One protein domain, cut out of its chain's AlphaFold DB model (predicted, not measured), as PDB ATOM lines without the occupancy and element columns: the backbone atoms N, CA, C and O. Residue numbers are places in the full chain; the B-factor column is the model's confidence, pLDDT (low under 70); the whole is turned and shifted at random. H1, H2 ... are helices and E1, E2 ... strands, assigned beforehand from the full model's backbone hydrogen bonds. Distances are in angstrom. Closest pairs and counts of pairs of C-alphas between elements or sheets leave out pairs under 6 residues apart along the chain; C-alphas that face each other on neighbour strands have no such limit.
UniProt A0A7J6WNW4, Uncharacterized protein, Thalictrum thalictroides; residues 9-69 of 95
ATOM      1  N   TYR A   9     -44.019  13.951  47.606       85.12
ATOM      2  CA  TYR A   9     -44.274  12.712  48.326       85.12
ATOM      3  C   TYR A   9     -43.044  11.822  48.194       85.12
ATOM      4  O   TYR A   9     -42.774  11.300  47.114       85.12
ATOM      5  N   THR A  10     -42.282  11.668  49.267       84.88
ATOM      6  CA  THR A  10     -41.042  10.886  49.289       84.88
ATOM      7  C   THR A  10     -41.298   9.529  49.930       84.88
ATOM      8  O   THR A  10     -41.800   9.458  51.047       84.88
ATOM      9  N   CYS A  11     -40.950   8.441  49.246       84.00
ATOM     10  CA  CYS A  11     -41.079   7.095  49.797       84.00
ATOM     11  C   CYS A  11     -39.918   6.773  50.752       84.00
ATOM     12  O   CYS A  11     -38.753   6.771  50.338       84.00
ATOM     13  N   LYS A  12     -40.239   6.461  52.012       83.94
ATOM     14  CA  LYS A  12     -39.253   6.082  53.040       83.94
ATOM     15  C   LYS A  12     -38.676   4.707  52.813       83.94
ATOM     16  O   LYS A  12     -37.467   4.529  52.909       83.94
ATOM     17  N   ASP A  13     -39.535   3.755  52.486       82.44
ATOM     18  CA  ASP A  13     -39.116   2.374  52.302       82.44
ATOM     19  C   ASP A  13     -38.155   2.262  51.124       82.44
ATOM     20  O   ASP A  13     -37.111   1.646  51.256       82.44
ATOM     21  N   CYS A  14     -38.398   2.978  50.022       81.00
ATOM     22  CA  CYS A  14     -37.448   3.026  48.910       81.00
ATOM     23  C   CYS A  14     -36.114   3.673  49.295       81.00
ATOM     24  O   CYS A  14     -35.067   3.266  48.799       81.00
ATOM     25  N   TYR A  15     -36.128   4.669  50.181       82.06
ATOM     26  CA  TYR A  15     -34.891   5.240  50.700       82.06
ATOM     27  C   TYR A  15     -34.118   4.219  51.553       82.06
ATOM     28  O   TYR A  15     -32.916   4.050  51.355       82.06
ATOM     29  N   HIS A  16     -34.806   3.494  52.445       82.69
ATOM     30  CA  HIS A  16     -34.214   2.450  53.293       82.69
ATOM     31  C   HIS A  16     -33.750   1.215  52.508       82.69
ATOM     32  O   HIS A  16     -32.682   0.682  52.788       82.69
ATOM     33  N   GLU A  17     -34.510   0.789  51.499       82.31
ATOM     34  CA  GLU A  17     -34.158  -0.295  50.573       82.31
ATOM     35  C   GLU A  17     -32.985   0.087  49.649       82.31
ATOM     36  O   GLU A  17     -32.504  -0.747  48.883       82.31
ATOM     37  N   GLY A  18     -32.516   1.341  49.695       77.44
ATOM     38  CA  GLY A  18     -31.422   1.817  48.851       77.44
ATOM     39  C   GLY A  18     -31.803   1.905  47.375       77.44
ATOM     40  O   GLY A  18     -30.935   1.827  46.506       77.44
ATOM     41  N   VAL A  19     -33.094   2.062  47.076       76.81
ATOM     42  CA  VAL A  19     -33.586   2.240  45.712       76.81
ATOM     43  C   VAL A  19     -32.991   3.519  45.150       76.81
ATOM     44  O   VAL A  19     -33.221   4.610  45.673       76.81
ATOM     45  N   VAL A  20     -32.245   3.386  44.061       71.00
ATOM     46  CA  VAL A  20     -31.676   4.525  43.351       71.00
ATOM     47  C   VAL A  20     -32.705   5.018  42.344       71.00
ATOM     48  O   VAL A  20     -33.051   4.328  41.386       71.00
ATOM     49  N   GLY A  21     -33.210   6.226  42.570       68.12
ATOM     50  CA  GLY A  21     -34.094   6.890  41.630       68.12
ATOM     51  C   GLY A  21     -33.382   7.203  40.304       68.12
ATOM     52  O   GLY A  21     -32.153   7.206  40.222       68.12
ATOM     53  N   PRO A  22     -34.129   7.581  39.254       61.06
ATOM     54  CA  PRO A  22     -33.591   7.830  37.909       61.06
ATOM     55  C   PRO A  22     -32.557   8.971  37.823       61.06
ATOM     56  O   PRO A  22     -31.974   9.196  36.767       61.06
ATOM     57  N   ARG A  23     -32.328   9.711  38.915       60.59
ATOM     58  CA  ARG A  23     -31.301  10.758  39.033       60.59
ATOM     59  C   ARG A  23     -30.105  10.372  39.911       60.59
ATOM     60  O   ARG A  23     -29.331  11.250  40.275       60.59
ATOM     61  N   GLY A  24     -29.952   9.099  40.269       62.78
ATOM     62  CA  GLY A  24     -28.814   8.644  41.075       62.78
ATOM     63  C   GLY A  24     -28.912   8.980  42.569       62.78
ATOM     64  O   GLY A  24     -27.962   8.739  43.301       62.78
ATOM     65  N   GLY A  25     -30.037   9.542  43.025       68.00
ATOM     66  CA  GLY A  25     -30.318   9.756  44.444       68.00
ATOM     67  C   GLY A  25     -31.069   8.572  45.046       68.00
ATOM     68  O   GLY A  25     -31.881   7.951  44.361       68.00
ATOM     69  N   ASN A  26     -30.819   8.281  46.321       71.50
ATOM     70  CA  ASN A  26     -31.568   7.264  47.055       71.50
ATOM     71  C   ASN A  26     -32.993   7.749  47.332       71.50
ATOM     72  O   ASN A  26     -33.210   8.904  47.705       71.50
ATOM     73  N   GLY A  27     -33.951   6.837  47.211       75.62
ATOM     74  CA  GLY A  27     -35.363   7.107  47.414       75.62
ATOM     75  C   GLY A  27     -36.110   7.430  46.124       75.62
ATOM     76  O   GLY A  27     -35.549   7.596  45.038       75.62
ATOM     77  N   PHE A  28     -37.428   7.483  46.263       79.62
ATOM     78  CA  PHE A  28     -38.350   7.658  45.155       79.62
ATOM     79  C   PHE A  28     -39.361   8.752  45.500       79.62
ATOM     80  O   PHE A  28     -40.040   8.669  46.525       79.62
ATOM     81  N   ASP A  29     -39.437   9.784  44.657       82.06
ATOM     82  CA  ASP A  29     -40.300  10.945  44.870       82.06
ATOM     83  C   ASP A  29     -41.419  11.019  43.836       82.06
ATOM     84  O   ASP A  29     -41.188  10.872  42.634       82.06
ATOM     85  N   LEU A  30     -42.609  11.372  44.307       80.19
ATOM     86  CA  LEU A  30     -43.781  11.663  43.497       80.19
ATOM     87  C   LEU A  30     -44.232  13.110  43.709       80.19
ATOM     88  O   LEU A  30     -44.097  13.677  44.795       80.19
ATOM     89  N   CYS A  31     -44.790  13.720  42.665       83.88
ATOM     90  CA  CYS A  31     -45.621  14.909  42.836       83.88
ATOM     91  C   CYS A  31     -47.037  14.506  43.280       83.88
ATOM     92  O   CYS A  31     -47.416  13.338  43.185       83.88
ATOM     93  N   GLU A  32     -47.833  15.482  43.716       83.75
ATOM     94  CA  GLU A  32     -49.232  15.279  44.123       83.75
ATOM     95  C   GLU A  32     -50.079  14.549  43.077       83.75
ATOM     96  O   GLU A  32     -50.848  13.654  43.421       83.75
ATOM     97  N   GLU A  33     -49.926  14.883  41.796       79.94
ATOM     98  CA  GLU A  33     -50.693  14.236  40.730       79.94
ATOM     99  C   GLU A  33     -50.341  12.749  40.598       79.94
ATOM    100  O   GLU A  33     -51.242  11.915  40.538       79.94
ATOM    101  N   CYS A  34     -49.049  12.404  40.628       77.75
ATOM    102  CA  CYS A  34     -48.600  11.015  40.539       77.75
ATOM    103  C   CYS A  34     -48.891  10.209  41.811       77.75
ATOM    104  O   CYS A  34     -49.065   8.997  41.725       77.75
ATOM    105  N   TYR A  35     -48.952  10.858  42.978       79.06
ATOM    106  CA  TYR A  35     -49.387  10.211  44.217       79.06
ATOM    107  C   TYR A  35     -50.885   9.873  44.176       79.06
ATOM    108  O   TYR A  35     -51.275   8.754  44.497       79.06
ATOM    109  N   ASN A  36     -51.726  10.818  43.740       77.75
ATOM    110  CA  ASN A  36     -53.182  10.639  43.701       77.75
ATOM    111  C   ASN A  36     -53.671   9.812  42.506       77.75
ATOM    112  O   ASN A  36     -54.738   9.202  42.570       77.75
ATOM    113  N   THR A  37     -52.917   9.810  41.408       74.50
ATOM    114  CA  THR A  37     -53.265   9.098  40.177       74.50
ATOM    115  C   THR A  37     -52.204   8.039  39.902       74.50
ATOM    116  O   THR A  37     -51.278   8.286  39.122       74.50
ATOM    117  N   PRO A  38     -52.307   6.853  40.532       66.88
ATOM    118  CA  PRO A  38     -51.398   5.761  40.230       66.88
ATOM    119  C   PRO A  38     -51.528   5.423  38.745       66.88
ATOM    120  O   PRO A  38     -52.620   5.152  38.232       66.88
ATOM    121  N   SER A  39     -50.415   5.505  38.023       60.66
ATOM    122  CA  SER A  39     -50.428   5.285  36.584       60.66
ATOM    123  C   SER A  39     -50.677   3.807  36.275       60.66
ATOM    124  O   SER A  39     -50.176   2.907  36.946       60.66
ATOM    125  N   LYS A  40     -51.484   3.557  35.237       57.56
ATOM    126  CA  LYS A  40     -51.831   2.206  34.760       57.56
ATOM    127  C   LYS A  40     -50.661   1.506  34.058       57.56
ATOM    128  O   LYS A  40     -50.770   0.331  33.723       57.56
ATOM    129  N   HIS A  41     -49.575   2.233  33.803       52.75
ATOM    130  CA  HIS A  41     -48.387   1.720  33.139       52.75
ATOM    131  C   HIS A  41     -47.445   1.105  34.173       52.75
ATOM    132  O   HIS A  41     -46.988   1.783  35.089       52.75
ATOM    133  N   THR A  42     -47.123  -0.173  34.015       50.69
ATOM    134  CA  THR A  42     -46.173  -0.928  34.851       50.69
ATOM    135  C   THR A  42     -44.701  -0.575  34.590       50.69
ATOM    136  O   THR A  42     -43.804  -1.265  35.072       50.69
ATOM    137  N   ASP A  43     -44.428   0.483  33.826       49.53
ATOM    138  CA  ASP A  43     -43.074   0.925  33.502       49.53
ATOM    139  C   ASP A  43     -42.288   1.374  34.742       49.53
ATOM    140  O   ASP A  43     -42.866   1.813  35.734       49.53
ATOM    141  N   LEU A  44     -40.953   1.272  34.657       47.66
ATOM    142  CA  LEU A  44     -39.938   1.471  35.715       47.66
ATOM    143  C   LEU A  44     -40.211   2.586  36.739       47.66
ATOM    144  O   LEU A  44     -39.815   2.463  37.893       47.66
ATOM    145  N   VAL A  45     -40.882   3.663  36.341       49.81
ATOM    146  CA  VAL A  45     -41.244   4.775  37.227       49.81
ATOM    147  C   VAL A  45     -42.387   4.449  38.197       49.81
ATOM    148  O   VAL A  45     -42.432   5.040  39.261       49.81
ATOM    149  N   ASN A  46     -43.271   3.493  37.914       48.44
ATOM    150  CA  ASN A  46     -44.307   3.040  38.858       48.44
ATOM    151  C   ASN A  46     -43.910   1.783  39.646       48.44
ATOM    152  O   ASN A  46     -44.685   1.319  40.483       48.44
ATOM    153  N   GLN A  47     -42.706   1.237  39.432       51.25
ATOM    154  CA  GLN A  47     -42.266  -0.011  40.075       51.25
ATOM    155  C   GLN A  47     -42.022   0.100  41.591       51.25
ATOM    156  O   GLN A  47     -41.738  -0.904  42.241       51.25
ATOM    157  N   HIS A  48     -42.200   1.285  42.179       51.25
ATOM    158  CA  HIS A  48     -42.025   1.500  43.613       51.25
ATOM    159  C   HIS A  48     -43.305   1.792  44.398       51.25
ATOM    160  O   HIS A  48     -43.235   1.898  45.621       51.25
ATOM    161  N   HIS A  49     -44.487   1.782  43.766       52.44
ATOM    162  CA  HIS A  49     -45.721   1.572  44.531       52.44
ATOM    163  C   HIS A  49     -45.868   0.080  44.864       52.44
ATOM    164  O   HIS A  49     -46.758  -0.622  44.379       52.44
ATOM    165  N   ARG A  50     -44.956  -0.437  45.691       56.81
ATOM    166  CA  ARG A  50     -45.199  -1.698  46.384       56.81
ATOM    167  C   ARG A  50     -46.304  -1.420  47.397       56.81
ATOM    168  O   ARG A  50     -46.175  -0.526  48.234       56.81
ATOM    169  N   LYS A  51     -47.418  -2.153  47.295       59.16
ATOM    170  CA  LYS A  51     -48.495  -2.108  48.295       59.16
ATOM    171  C   LYS A  51     -47.862  -2.253  49.684       59.16
ATOM    172  O   LYS A  51     -47.225  -3.267  49.945       59.16
ATOM    173  N   GLY A  52     -48.022  -1.242  50.537       67.94
ATOM    174  CA  GLY A  52     -47.468  -1.227  51.896       67.94
ATOM    175  C   GLY A  52     -46.314  -0.251  52.128       67.94
ATOM    176  O   GLY A  52     -45.968  -0.031  53.282       67.94
ATOM    177  N   HIS A  53     -45.763   0.376  51.086       79.38
ATOM    178  CA  HIS A  53     -44.773   1.435  51.278       79.38
ATOM    179  C   HIS A  53     -45.410   2.704  51.857       79.38
ATOM    180  O   HIS A  53     -46.509   3.121  51.477       79.38
ATOM    181  N   THR A  54     -44.674   3.325  52.766       83.31
ATOM    182  CA  THR A  54     -44.978   4.579  53.441       83.31
ATOM    183  C   THR A  54     -44.347   5.755  52.708       83.31
ATOM    184  O   THR A  54     -43.221   5.697  52.193       83.31
ATOM    185  N   PHE A  55     -45.108   6.841  52.646       84.38
ATOM    186  CA  PHE A  55     -44.676   8.094  52.051       84.38
ATOM    187  C   PHE A  55     -44.624   9.173  53.122       84.38
ATOM    188  O   PHE A  55     -45.356   9.131  54.103       84.38
ATOM    189  N   GLU A  56     -43.780  10.168  52.906       88.19
ATOM    190  CA  GLU A  56     -43.835  11.435  53.614       88.19
ATOM    191  C   GLU A  56     -44.170  12.554  52.642       88.19
ATOM    192  O   GLU A  56     -43.589  12.653  51.560       88.19
ATOM    193  N   LEU A  57     -45.092  13.414  53.048       88.56
ATOM    194  CA  LEU A  57     -45.421  14.644  52.363       88.56
ATOM    195  C   LEU A  57     -44.530  15.781  52.868       88.56
ATOM    196  O   LEU A  57     -44.488  16.083  54.059       88.56
ATOM    197  N   ILE A  58     -43.889  16.463  51.929       86.94
ATOM    198  CA  ILE A  58     -43.227  17.751  52.107       86.94
ATOM    199  C   ILE A  58     -44.053  18.769  51.317       86.94
ATOM    200  O   ILE A  58     -44.052  18.755  50.081       86.94
ATOM    201  N   ALA A  59     -44.811  19.613  52.020       82.88
ATOM    202  CA  ALA A  59     -45.730  20.556  51.385       82.88
ATOM    203  C   ALA A  59     -44.985  21.692  50.667       82.88
ATOM    204  O   ALA A  59     -45.300  21.994  49.515       82.88
ATOM    205  N   ASN A  60     -43.968  22.267  51.313       80.00
ATOM    206  CA  ASN A  60     -43.094  23.295  50.754       80.00
ATOM    207  C   ASN A  60     -41.619  22.999  51.049       80.00
ATOM    208  O   ASN A  60     -41.259  22.211  51.924       80.00
ATOM    209  N   ARG A  61     -40.727  23.658  50.302       71.62
ATOM    210  CA  ARG A  61     -39.279  23.516  50.495       71.62
ATOM    211  C   ARG A  61     -38.889  24.058  51.879       71.62
ATOM    212  O   ARG A  61     -38.975  25.258  52.101       71.62
ATOM    213  N   GLY A  62     -38.413  23.176  52.757       73.81
ATOM    214  CA  GLY A  62     -38.012  23.513  54.130       73.81
ATOM    215  C   GLY A  62     -39.010  23.073  55.203       73.81
ATOM    216  O   GLY A  62     -38.667  23.123  56.380       73.81
ATOM    217  N   ASP A  63     -40.194  22.595  54.811       79.19
ATOM    218  CA  ASP A  63     -41.152  22.027  55.756       79.19
ATOM    219  C   ASP A  63     -40.664  20.679  56.292       79.19
ATOM    220  O   ASP A  63     -39.997  19.904  55.596       79.19
ATOM    221  N   SER A  64     -41.036  20.383  57.538       81.50
ATOM    222  CA  SER A  64     -40.822  19.062  58.118       81.50
ATOM    223  C   SER A  64     -41.673  18.015  57.386       81.50
ATOM    224  O   SER A  64     -42.855  18.265  57.139       81.50
ATOM    225  N   PRO A  65     -41.106  16.845  57.045       83.50
ATOM    226  CA  PRO A  65     -41.863  15.773  56.412       83.50
ATOM    227  C   PRO A  65     -42.984  15.258  57.324       83.50
ATOM    228  O   PRO A  65     -42.770  15.056  58.520       83.50
ATOM    229  N   VAL A  66     -44.166  15.019  56.756       83.50
ATOM    230  CA  VAL A  66     -45.319  14.444  57.466       83.50
ATOM    231  C   VAL A  66     -45.635  13.069  56.875       83.50
ATOM    232  O   VAL A  66     -45.888  12.995  55.672       83.50
ATOM    233  N   PRO A  67     -45.645  11.978  57.662       81.62
ATOM    234  CA  PRO A  67     -46.030  10.658  57.170       81.62
ATOM    235  C   PRO A  67     -47.449  10.656  56.592       81.62
ATOM    236  O   PRO A  67     -48.379  11.190  57.193       81.62
ATOM    237  N   VAL A  68     -47.619  10.037  55.426       76.50
ATOM    238  CA  VAL A  68     -48.904   9.865  54.748       76.50
ATOM    239  C   VAL A  68     -49.068   8.414  54.303       76.50
ATOM    240  O   VAL A  68     -48.148   7.787  53.769       76.50
ATOM    241  N   HIS A  69     -50.263   7.869  54.532       65.88
ATOM    242  CA  HIS A  69     -50.619   6.524  54.095       65.88
ATOM    243  C   HIS A  69     -51.358   6.593  52.749       65.88
ATOM    244  O   HIS A  69     -52.350   7.314  52.637       65.88
TER     245      HIS A  69
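AT A GLANCE: This is residues 9 to 69 of the 95 residues of an uncharacterized protein of Thalictrum thalictroides (UniProt A0A7J6WNW4). With little regular structure, this is a small twisted sheet, E2, E1, E3, E4 in order, antiparallel throughout, with short helices H1 and H2 following E1 and E2 and a long loop, residues 37 to 54. The 61 printed residues run E1, H1, E2, H2, E3, E4; the class is mixed, with 24 residues in named elements. It is compact, radius of gyration of the C-alphas 11.3 A, spanning 31 by 24 by 21 A.

IN THESE COORDINATES: Find E1, residues 9 to 11, from C-alpha 9 at (-44.274, 12.712, 48.326). Beside it look for E2, residues 28 to 31, 10.5 A, and E3, residues 55 to 58, 9.8 A; E4, residues 66 to 68, ends at (-48.904, 9.865, 54.748). H1 is residues 12 to 16, H2 32 to 36.

HOW THE PARTS SIT: Within hydrogen-bond range are N 9 and O 30 of E1 and E2, 2.8 A; N 10 and O 56 of E1 and E3, 2.8 A; and N 57 and O 66 of hairpin E3 and E4, 2.8 A. E2, H2, E3 form a split strand-helix-strand unit, same-way strands with E1 between, its crossover right-handed. H1 only grazes the sheet. Each helix's O i to N i+4 pair is within range.

THE WHOLE: Links H1 to E2 and H2 to E3 are long. The printed part has no cut; pLDDT is under 70 at residues 21 to 25, 38 to 52 and 69.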